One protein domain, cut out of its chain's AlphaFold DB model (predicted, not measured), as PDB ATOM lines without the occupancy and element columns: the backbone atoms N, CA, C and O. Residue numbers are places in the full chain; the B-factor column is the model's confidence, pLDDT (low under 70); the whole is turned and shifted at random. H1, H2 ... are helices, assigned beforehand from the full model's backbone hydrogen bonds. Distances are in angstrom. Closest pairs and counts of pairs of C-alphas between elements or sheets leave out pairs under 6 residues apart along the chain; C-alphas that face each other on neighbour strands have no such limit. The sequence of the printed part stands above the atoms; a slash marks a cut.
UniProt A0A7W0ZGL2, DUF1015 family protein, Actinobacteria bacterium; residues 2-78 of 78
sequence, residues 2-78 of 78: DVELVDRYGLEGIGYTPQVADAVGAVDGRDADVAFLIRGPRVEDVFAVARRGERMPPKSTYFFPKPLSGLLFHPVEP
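AT A GLANCE: This is residues 2 to 78 of the 78 residues of the protein "DUF1015 family protein" of Actinobacteria bacterium (UniProt A0A7W0ZGL2). There is little regular structure here: three short helices, H1, H2 and H3, none touching another, have their centres at the corners of a triangle and are joined by loops, while two stretches stand free and stick out, residues 47 to 53, of which 47 to 51 belong to H3, and the tail, residues 64 to 78, which adds to the length. The printed part has 77 residues, with named helices H1, H2, H3 in that order and no named strand; its class is all helix, with 25 residues in named elements. It is only just extended, close to loose, with a radius of gyration of the C-alphas of 17.4 A, and spans 59 by 33 by 24 A.

IN THESE COORDINATES: Find C-alpha 20 at (179.271, 218.393, 258.816); from there H2, residues 20 to 28, runs 12.5 A. H3, residues 43 to 51, runs 12.6 A to C-alpha 51 at (170.821, 243.688, 245.294). H1, residues 3 to 9, is 10.6 A long.

HOW THE PARTS SIT: H2 is apart from H1 and from H3, and H1 and H3 are apart, with no C-alpha of one within 8 A of the other. In H2 and H3 every O i to N i+4 pair is within hydrogen-bond range; in H1, 2 of 3 are.

THE WHOLE: The farthest C-alphas, of Asp 33 and Pro 78, are 59.6 A apart. The printed part has no cut; the link H2 to H3 is long, 14 residues. Residues 2 to 3, 6, 69 to 70 and 78 have pLDDT under 70.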
ATOM      1  N   ASP A   2     164.427 227.016 245.625       67.25
ATOM      2  CA  ASP A   2     163.234 227.846 245.481       67.25
ATOM      3  C   ASP A   2     162.597 228.064 246.865       67.25
ATOM      4  O   ASP A   2     162.383 227.101 247.603       67.25
ATOM      5  N   VAL A   3     162.360 229.321 247.239       67.00
ATOM      6  CA  VAL A   3     161.782 229.687 248.541       67.00
ATOM      7  C   VAL A   3     160.319 229.246 248.624       67.00
ATOM      8  O   VAL A   3     159.901 228.740 249.662       67.00
ATOM      9  N   GLU A   4     159.572 229.343 247.522       71.62
ATOM     10  CA  GLU A   4     158.155 228.960 247.474       71.62
ATOM     11  C   GLU A   4     157.969 227.450 247.639       71.62
ATOM     12  O   GLU A   4     156.978 226.984 248.207       71.62
ATOM     13  N   LEU A   5     158.941 226.668 247.165       70.88
ATOM     14  CA  LEU A   5     158.949 225.221 247.339       70.88
ATOM     15  C   LEU A   5     159.149 224.836 248.811       70.88
ATOM     16  O   LEU A   5     158.461 223.949 249.306       70.88
ATOM     17  N   VAL A   6     160.073 225.501 249.509       67.81
ATOM     18  CA  VAL A   6     160.352 225.232 250.930       67.81
ATOM     19  C   VAL A   6     159.149 225.598 251.798       67.81
ATOM     20  O   VAL A   6     158.755 224.812 252.657       67.81
ATOM     21  N   ASP A   7     158.520 226.742 251.526       70.94
ATOM     22  CA  ASP A   7     157.341 227.191 252.270       70.94
ATOM     23  C   ASP A   7     156.145 226.232 252.089       70.94
ATOM     24  O   ASP A   7     155.352 226.049 253.011       70.94
ATOM     25  N   ARG A   8     156.036 225.561 250.931       71.62
ATOM     26  CA  ARG A   8     154.944 224.619 250.626       71.62
ATOM     27  C   ARG A   8     154.990 223.321 251.435       71.62
ATOM     28  O   ARG A   8     153.930 222.797 251.770       71.62
ATOM     29  N   TYR A   9     156.176 222.770 251.687       71.88
ATOM     30  CA  TYR A   9     156.319 221.456 252.335       71.88
ATOM     31  C   TYR A   9     156.556 221.537 253.847       71.88
ATOM     32  O   TYR A   9     156.480 220.514 254.525       71.88
ATOM     33  N   GLY A  10     156.783 222.739 254.388       70.88
ATOM     34  CA  GLY A  10     157.081 222.923 255.804       70.88
ATOM     35  C   GLY A  10     158.445 222.348 256.201       70.88
ATOM     36  O   GLY A  10     159.186 221.807 255.383       70.88
ATOM     37  N   LEU A  11     158.803 222.512 257.476       76.19
ATOM     38  CA  LEU A  11     160.105 222.105 258.025       76.19
ATOM     39  C   LEU A  11     159.980 221.051 259.136       76.19
ATOM     40  O   LEU A  11     160.925 220.827 259.891       76.19
ATOM     41  N   GLU A  12     158.807 220.436 259.280       84.38
ATOM     42  CA  GLU A  12     158.563 219.448 260.329       84.38
ATOM     43  C   GLU A  12     159.422 218.197 260.095       84.38
ATOM     44  O   GLU A  12     159.506 217.684 258.981       84.38
ATOM     45  N   GLY A  13     160.127 217.747 261.137       86.56
ATOM     46  CA  GLY A  13     161.088 216.643 261.040       86.56
ATOM     47  C   GLY A  13     162.423 216.990 260.365       86.56
ATOM     48  O   GLY A  13     163.268 216.110 260.235       86.56
ATOM     49  N   ILE A  14     162.659 218.249 259.960       89.12
ATOM     50  CA  ILE A  14     163.911 218.667 259.306       89.12
ATOM     51  C   ILE A  14     164.820 219.417 260.289       89.12
ATOM     52  O   ILE A  14     164.527 220.531 260.729       89.12
ATOM     53  N   GLY A  15     165.974 218.816 260.589       90.81
ATOM     54  CA  GLY A  15     167.059 219.439 261.350       90.81
ATOM     55  C   GLY A  15     168.040 220.227 260.471       90.81
ATOM     56  O   GLY A  15     168.220 219.932 259.292       90.81
ATOM     57  N   TYR A  16     168.717 221.219 261.061       90.75
ATOM     58  CA  TYR A  16     169.756 222.011 260.392       90.75
ATOM     59  C   TYR A  16     170.984 222.161 261.284       90.75
ATOM     60  O   TYR A  16     170.879 222.675 262.398       90.75
ATOM     61  N   THR A  17     172.159 221.818 260.760       92.88
ATOM     62  CA  THR A  17     173.449 222.100 261.398       92.88
ATOM     63  C   THR A  17     174.437 222.676 260.379       92.88
ATOM     64  O   THR A  17     174.480 222.210 259.238       92.88
ATOM     65  N   PRO A  18     175.226 223.705 260.744       90.31
ATOM     66  CA  PRO A  18     176.316 224.190 259.905       90.31
ATOM     67  C   PRO A  18     177.557 223.287 259.978       90.31
ATOM     68  O   PRO A  18     178.515 223.531 259.248       90.31
ATOM     69  N   GLN A  19     177.599 222.311 260.894       92.56
ATOM     70  CA  GLN A  19     178.745 221.425 261.090       92.56
ATOM     71  C   GLN A  19     178.487 220.073 260.431       92.56
ATOM     72  O   GLN A  19     177.532 219.373 260.757       92.56
ATOM     73  N   VAL A  20     179.379 219.679 259.522       95.25
ATOM     74  CA  VAL A  20     179.271 218.393 258.816       95.25
ATOM     75  C   VAL A  20     179.339 217.216 259.790       95.25
ATOM     76  O   VAL A  20     178.591 216.259 259.633       95.25
ATOM     77  N   ALA A  21     180.200 217.299 260.809       97.50
ATOM     78  CA  ALA A  21     180.362 216.238 261.802       97.50
ATOM     79  C   ALA A  21     179.059 215.946 262.562       97.50
ATOM     80  O   ALA A  21     178.701 214.784 262.716       97.50
ATOM     81  N   ASP A  22     178.314 216.983 262.954       97.62
ATOM     82  CA  ASP A  22     177.030 216.826 263.644       97.62
ATOM     83  C   ASP A  22     175.983 216.157 262.742       97.62
ATOM     84  O   ASP A  22     175.220 215.309 263.196       97.62
ATOM     85  N   ALA A  23     175.956 216.511 261.450       97.00
ATOM     86  CA  ALA A  23     175.027 215.918 260.487       97.00
ATOM     87  C   ALA A  23     175.309 214.424 260.269       97.00
ATOM     88  O   ALA A  23     174.378 213.626 260.203       97.00
ATOM     89  N   VAL A  24     176.589 214.051 260.177       97.94
ATOM     90  CA  VAL A  24     177.014 212.646 260.075       97.94
ATOM     91  C   VAL A  24     176.677 211.898 261.364       97.94
ATOM     92  O   VAL A  24     176.050 210.845 261.308       97.94
ATOM     93  N   GLY A  25     176.998 212.484 262.521       98.31
ATOM     94  CA  GLY A  25     176.704 211.896 263.828       98.31
ATOM     95  C   GLY A  25     175.214 211.634 264.055       98.31
ATOM     96  O   GLY A  25     174.868 210.595 264.609       98.31
ATOM     97  N   ALA A  26     174.330 212.516 263.578       97.94
ATOM     98  CA  ALA A  26     172.882 212.320 263.673       97.94
ATOM     99  C   ALA A  26     172.388 211.099 262.873       97.94
ATOM    100  O   ALA A  26     171.496 210.383 263.327       97.94
ATOM    101  N   VAL A  27     172.977 210.837 261.701       98.06
ATOM    102  CA  VAL A  27     172.639 209.652 260.894       98.06
ATOM    103  C   VAL A  27     173.205 208.387 261.537       98.06
ATOM    104  O   VAL A  27     172.476 207.413 261.725       98.06
ATOM    105  N   ASP A  28     174.476 208.411 261.943       98.25
ATOM    106  CA  ASP A  28     175.129 207.273 262.602       98.25
ATOM    107  C   ASP A  28     174.429 206.899 263.924       98.25
ATOM    108  O   ASP A  28     174.282 205.718 264.253       98.25
ATOM    109  N   GLY A  29     173.952 207.909 264.659       97.81
ATOM    110  CA  GLY A  29     173.196 207.778 265.905       97.81
ATOM    111  C   GLY A  29     171.727 207.379 265.735       97.81
ATOM    112  O   GLY A  29     171.089 207.041 266.730       97.81
ATOM    113  N   ARG A  30     171.202 207.348 264.499       96.44
ATOM    114  CA  ARG A  30     169.780 207.110 264.162       96.44
ATOM    115  C   ARG A  30     168.809 208.188 264.664       96.44
ATOM    116  O   ARG A  30     167.610 207.933 264.746       96.44
ATOM    117  N   ASP A  31     169.309 209.387 264.950       96.19
ATOM    118  CA  ASP A  31     168.483 210.568 265.237       96.19
ATOM    119  C   ASP A  31     167.903 211.182 263.948       96.19
ATOM    120  O   ASP A  31     166.921 211.924 263.991       96.19
ATOM    121  N   ALA A  32     168.506 210.874 262.795       96.88
ATOM    122  CA  ALA A  32     168.024 211.240 261.467       96.88
ATOM    123  C   ALA A  32     168.148 210.062 260.489       96.88
ATOM    124  O   ALA A  32     169.128 209.319 260.519       96.88
ATOM    125  N   ASP A  33     167.190 209.930 259.567       96.81
ATOM    126  CA  ASP A  33     167.223 208.883 258.534       96.81
ATOM    127  C   ASP A  33     168.274 209.156 257.445       96.81
ATOM    128  O   ASP A  33     168.830 208.236 256.846       96.81
ATOM    129  N   VAL A  34     168.529 210.435 257.150       96.69
ATOM    130  CA  VAL A  34     169.444 210.877 256.092       96.69
ATOM    131  C   VAL A  34     169.955 212.292 256.366       96.69
ATOM    132  O   VAL A  34     169.255 213.115 256.957       96.69
ATOM    133  N   ALA A  35     171.158 212.597 255.877       96.38
ATOM    134  CA  ALA A  35     171.717 213.944 255.861       96.38
ATOM    135  C   ALA A  35     172.062 214.385 254.431       96.38
ATOM    136  O   ALA A  35     172.617 213.619 253.641       96.38
ATOM    137  N   PHE A  36     171.784 215.652 254.117       93.56
ATOM    138  CA  PHE A  36     172.143 216.280 252.844       93.56
ATOM    139  C   PHE A  36     173.246 217.313 253.067       93.56
ATOM    140  O   PHE A  36     173.037 218.327 253.733       93.56
ATOM    141  N   LEU A  37     174.421 217.082 252.479       93.25
ATOM    142  CA  LEU A  37     175.528 218.037 252.516       93.25
ATOM    143  C   LEU A  37     175.478 218.924 251.273       93.25
ATOM    144  O   LEU A  37     175.607 218.452 250.145       93.25
ATOM    145  N   ILE A  38     175.290 220.223 251.489       89.06
ATOM    146  CA  ILE A  38     175.118 221.201 250.415       89.06
ATOM    147  C   ILE A  38     176.299 222.168 250.433       89.06
ATOM    148  O   ILE A  38     176.747 222.614 251.489       89.06
ATOM    149  N   ARG A  39     176.799 222.526 249.246       88.12
ATOM    150  CA  ARG A  39     177.792 223.594 249.105       88.12
ATOM    151  C   ARG A  39     177.180 224.917 249.573       88.12
ATOM    152  O   ARG A  39     176.193 225.371 248.997       88.12
ATOM    153  N   GLY A  40     177.794 225.542 250.575       87.12
ATOM    154  CA  GLY A  40     177.400 226.879 251.016       87.12
ATOM    155  C   GLY A  40     177.562 227.926 249.900       87.12
ATOM    156  O   GLY A  40     178.484 227.807 249.085       87.12
ATOM    157  N   PRO A  41     176.687 228.946 249.842       89.06
ATOM    158  CA  PRO A  41     176.829 230.054 248.904       89.06
ATOM    159  C   PRO A  41     178.075 230.877 249.243       89.06
ATOM    160  O   PRO A  41     178.469 230.979 250.409       89.06
ATOM    161  N   ARG A  42     178.683 231.504 248.235       91.56
ATOM    162  CA  ARG A  42     179.762 232.467 248.473       91.56
ATOM    163  C   ARG A  42     179.173 233.799 248.922       91.56
ATOM    164  O   ARG A  42     177.997 234.088 248.688       91.56
ATOM    165  N   VAL A  43     179.994 234.646 249.535       91.25
ATOM    166  CA  VAL A  43     179.535 235.959 250.011       91.25
ATOM    167  C   VAL A  43     179.043 236.839 248.853       91.25
ATOM    168  O   VAL A  43     178.067 237.574 248.998       91.25
ATOM    169  N   GLU A  44     179.644 236.707 247.670       95.00
ATOM    170  CA  GLU A  44     179.240 237.432 246.464       95.00
ATOM    171  C   GLU A  44     177.832 237.039 246.009       95.00
ATOM    172  O   GLU A  44     177.072 237.898 245.556       95.00
ATOM    173  N   ASP A  45     177.466 235.763 246.174       92.38
ATOM    174  CA  ASP A  45     176.147 235.245 245.810       92.38
ATOM    175  C   ASP A  45     175.067 235.861 246.720       92.38
ATOM    176  O   ASP A  45     174.011 236.281 246.241       92.38
ATOM    177  N   VAL A  46     175.370 236.026 248.016       91.81
ATOM    178  CA  VAL A  46     174.490 236.706 248.983       91.81
ATOM    179  C   VAL A  46     174.252 238.162 248.576       91.81
ATOM    180  O   VAL A  46     173.106 238.609 248.498       91.81
ATOM    181  N   PHE A  47     175.319 238.905 248.259       93.81
ATOM    182  CA  PHE A  47     175.193 240.295 247.814       93.81
ATOM    183  C   PHE A  47     174.463 240.428 246.476       93.81
ATOM    184  O   PHE A  47     173.766 241.418 246.247       93.81
ATOM    185  N   ALA A  48     174.638 239.473 245.562       95.44
ATOM    186  CA  ALA A  48     173.940 239.472 244.282       95.44
ATOM    187  C   ALA A  48     172.423 239.311 244.467       95.44
ATOM    188  O   ALA A  48     171.665 240.039 243.832       95.44
ATOM    189  N   VAL A  49     171.988 238.405 245.349       92.94
ATOM    190  CA  VAL A  49     170.566 238.181 245.670       92.94
ATOM    191  C   VAL A  49     169.961 239.398 246.373       92.94
ATOM    192  O   VAL A  49     168.935 239.912 245.930       92.94
ATOM    193  N   ALA A  50     170.642 239.940 247.388       92.44
ATOM    194  CA  ALA A  50     170.168 241.118 248.117       92.44
ATOM    195  C   ALA A  50     169.994 242.352 247.212       92.44
ATOM    196  O   ALA A  50     169.009 243.078 247.334       92.44
ATOM    197  N   ARG A  51     170.910 242.574 246.257       96.69
ATOM    198  CA  ARG A  51     170.821 243.688 245.294       96.69
ATOM    199  C   ARG A  51     169.626 243.598 244.347       96.69
ATOM    200  O   ARG A  51     169.216 244.626 243.820       96.69
ATOM    201  N   ARG A  52     169.064 242.404 244.141       96.56
ATOM    202  CA  ARG A  52     167.826 242.215 243.369       96.56
ATOM    203  C   ARG A  52     166.557 242.394 244.209       96.56
ATOM    204  O   ARG A  52     165.465 242.273 243.673       96.56
ATOM    205  N   GLY A  53     166.679 242.678 245.509       94.62
ATOM    206  CA  GLY A  53     165.535 242.734 246.424       94.62
ATOM    207  C   GLY A  53     164.943 241.356 246.744       94.62
ATOM    208  O   GLY A  53     163.835 241.265 247.262       94.62
ATOM    209  N   GLU A  54     165.672 240.283 246.437       92.50
ATOM    210  CA  GLU A  54     165.254 238.904 246.671       92.50
ATOM    211  C   GLU A  54     165.769 238.384 248.020       92.50
ATOM    212  O   GLU A  54     166.690 238.934 248.630       92.50
ATOM    213  N   ARG A  55     165.189 237.271 248.477       87.38
ATOM    214  CA  ARG A  55     165.621 236.569 249.689       87.38
ATOM    215  C   ARG A  55     166.335 235.274 249.330       87.38
ATOM    216  O   ARG A  55     165.917 234.544 248.437       87.38
ATOM    217  N   MET A  56     167.372 234.959 250.096       87.50
ATOM    218  CA  MET A  56     167.937 233.615 250.116       87.50
ATOM    219  C   MET A  56     166.955 232.646 250.800       87.50
ATOM    220  O   MET A  56     166.248 233.059 251.726       87.50
ATOM    221  N   PRO A  57     166.935 231.356 250.420       84.25
ATOM    222  CA  PRO A  57     166.185 230.332 251.145       84.25
ATOM    223  C   PRO A  57     166.574 230.277 252.628       84.25
ATOM    224  O   PRO A  57     167.739 230.532 252.966       84.25
ATOM    225  N   PRO A  58     165.641 229.927 253.529       80.56
ATOM    226  CA  PRO A  58     165.939 229.840 254.953       80.56
ATOM    227  C   PRO A  58     167.078 228.847 255.215       80.56
ATOM    228  O   PRO A  58     167.206 227.830 254.539       80.56
ATOM    229  N   LYS A  59     167.927 229.167 256.204       83.69
ATOM    230  CA  LYS A  59     169.057 228.325 256.656       83.69
ATOM    231  C   LYS A  59     170.112 228.001 255.580       83.69
ATOM    232  O   LYS A  59     170.952 227.139 255.799       83.69
ATOM    233  N   SER A  60     170.120 228.716 254.452       82.69
ATOM    234  CA  SER A  60     171.100 228.529 253.365       82.69
ATOM    235  C   SER A  60     172.456 229.207 253.604       82.69
ATOM    236  O   SER A  60     173.423 228.905 252.913       82.69
ATOM    237  N   THR A  61     172.546 230.109 254.585       85.81
ATOM    238  CA  THR A  61     173.773 230.828 254.961       85.81
ATOM    239  C   THR A  61     174.018 230.718 256.461       85.81
ATOM    240  O   THR A  61     173.084 230.877 257.251       85.81
ATOM    241  N   TYR A  62     175.277 230.555 256.864       87.12
ATOM    242  CA  TYR A  62     175.701 230.618 258.261       87.12
ATOM    243  C   TYR A  62     176.861 231.609 258.402       87.12
ATOM    244  O   TYR A  62     177.969 231.337 257.948       87.12
ATOM    245  N   PHE A  63     176.599 232.772 259.003       86.38
ATOM    246  CA  PHE A  63     177.621 233.781 259.290       86.38
ATOM    247  C   PHE A  63     178.173 233.578 260.701       86.38
ATOM    248  O   PHE A  63     177.399 233.548 261.663       86.38
ATOM    249  N   PHE A  64     179.498 233.463 260.816       83.44
ATOM    250  CA  PHE A  64     180.190 233.330 262.094       83.44
ATOM    251  C   PHE A  64     181.376 234.308 262.207       83.44
ATOM    252  O   PHE A  64     182.206 234.337 261.297       83.44
ATOM    253  N   PRO A  65     181.490 235.070 263.315       85.44
ATOM    254  CA  PRO A  65     180.456 235.234 264.340       85.44
ATOM    255  C   PRO A  65     179.183 235.835 263.726       85.44
ATOM    256  O   PRO A  65     179.236 236.482 262.677       85.44
ATOM    257  N   LYS A  66     178.021 235.598 264.348       80.19
ATOM    258  CA  LYS A  66     176.788 236.247 263.885       80.19
ATOM    259  C   LYS A  66     177.011 237.760 263.921       80.19
ATOM    260  O   LYS A  66     177.455 238.255 264.961       80.19
ATOM    261  N   PRO A  67     176.712 238.489 262.829       72.81
ATOM    262  CA  PRO A  67     176.770 239.938 262.854       72.81
ATOM    263  C   PRO A  67     175.954 240.440 264.041       72.81
ATOM    264  O   PRO A  67     174.841 239.958 264.266       72.81
ATOM    265  N   LEU A  68     176.502 241.391 264.796       74.88
ATOM    266  CA  LEU A  68     175.781 242.089 265.860       74.88
ATOM    267  C   LEU A  68     174.731 243.013 265.223       74.88
ATOM    268  O   LEU A  68     174.851 244.233 265.241       74.88
ATOM    269  N   SER A  69     173.720 242.438 264.580       68.31
ATOM    270  CA  SER A  69     172.575 243.181 264.071       68.31
ATOM    271  C   SER A  69     171.644 243.498 265.235       68.31
ATOM    272  O   SER A  69     171.274 242.594 265.983       68.31
ATOM    273  N   GLY A  70     171.244 244.762 265.375       67.50
ATOM    274  CA  GLY A  70     170.303 245.188 266.416       67.50
ATOM    275  C   GLY A  70     170.934 245.570 267.758       67.50
ATOM    276  O   GLY A  70     170.197 245.818 268.707       67.50
ATOM    277  N   LEU A  71     172.267 245.663 267.855       74.12
ATOM    278  CA  LEU A  71     172.913 246.310 268.999       74.12
ATOM    279  C   LEU A  71     172.834 247.836 268.821       74.12
ATOM    280  O   LEU A  71     173.594 248.416 268.049       74.12
ATOM    281  N   LEU A  72     171.890 248.476 269.511       75.00
ATOM    282  CA  LEU A  72     171.765 249.933 269.568       75.00
ATOM    283  C   LEU A  72     172.550 250.455 270.777       75.00
ATOM    284  O   LEU A  72     172.240 250.102 271.914       75.00
ATOM    285  N   PHE A  73     173.545 251.310 270.550       76.06
ATOM    286  CA  PHE A  73     174.168 252.068 271.635       76.06
ATOM    287  C   PHE A  73     173.265 253.257 271.985       76.06
ATOM    288  O   PHE A  73     173.018 254.107 271.133       76.06
ATOM    289  N   HIS A  74     172.775 253.322 273.227       79.31
ATOM    290  CA  HIS A  74     172.171 254.535 273.778       79.31
ATOM    291  C   HIS A  74     173.284 255.341 274.461       79.31
ATOM    292  O   HIS A  74     173.798 254.886 275.487       79.31
ATOM    293  N   PRO A  75     173.699 256.504 273.932       77.12
ATOM    294  CA  PRO A  75     174.636 257.360 274.646       77.12
ATOM    295  C   PRO A  75     173.969 257.846 275.937       77.12
ATOM    296  O   PRO A  75     172.853 258.356 275.912       77.12
ATOM    297  N   VAL A  76     174.612 257.625 277.080       79.44
ATOM    298  CA  VAL A  76     174.266 258.311 278.330       79.44
ATOM    299  C   VAL A  76     175.112 259.572 278.364       79.44
ATOM    300  O   VAL A  76     176.337 259.489 278.443       79.44
ATOM    301  N   GLU A  77     174.469 260.727 278.209       75.75
ATOM    302  CA  GLU A  77     175.117 262.008 278.486       75.75
ATOM    303  C   GLU A  77     175.446 262.104 279.991       75.75
ATOM    304  O   GLU A  77     174.694 261.544 280.793       75.75
ATOM    305  N   PRO A  78     176.585 262.727 280.367       69.38
ATOM    306  CA  PRO A  78     177.004 262.854 281.764       69.38
ATOM    307  C   PRO A  78     176.011 263.619 282.644       69.38
ATOM    308  O   PRO A  78     175.393 264.586 282.142       69.38
TER     309      PRO A  78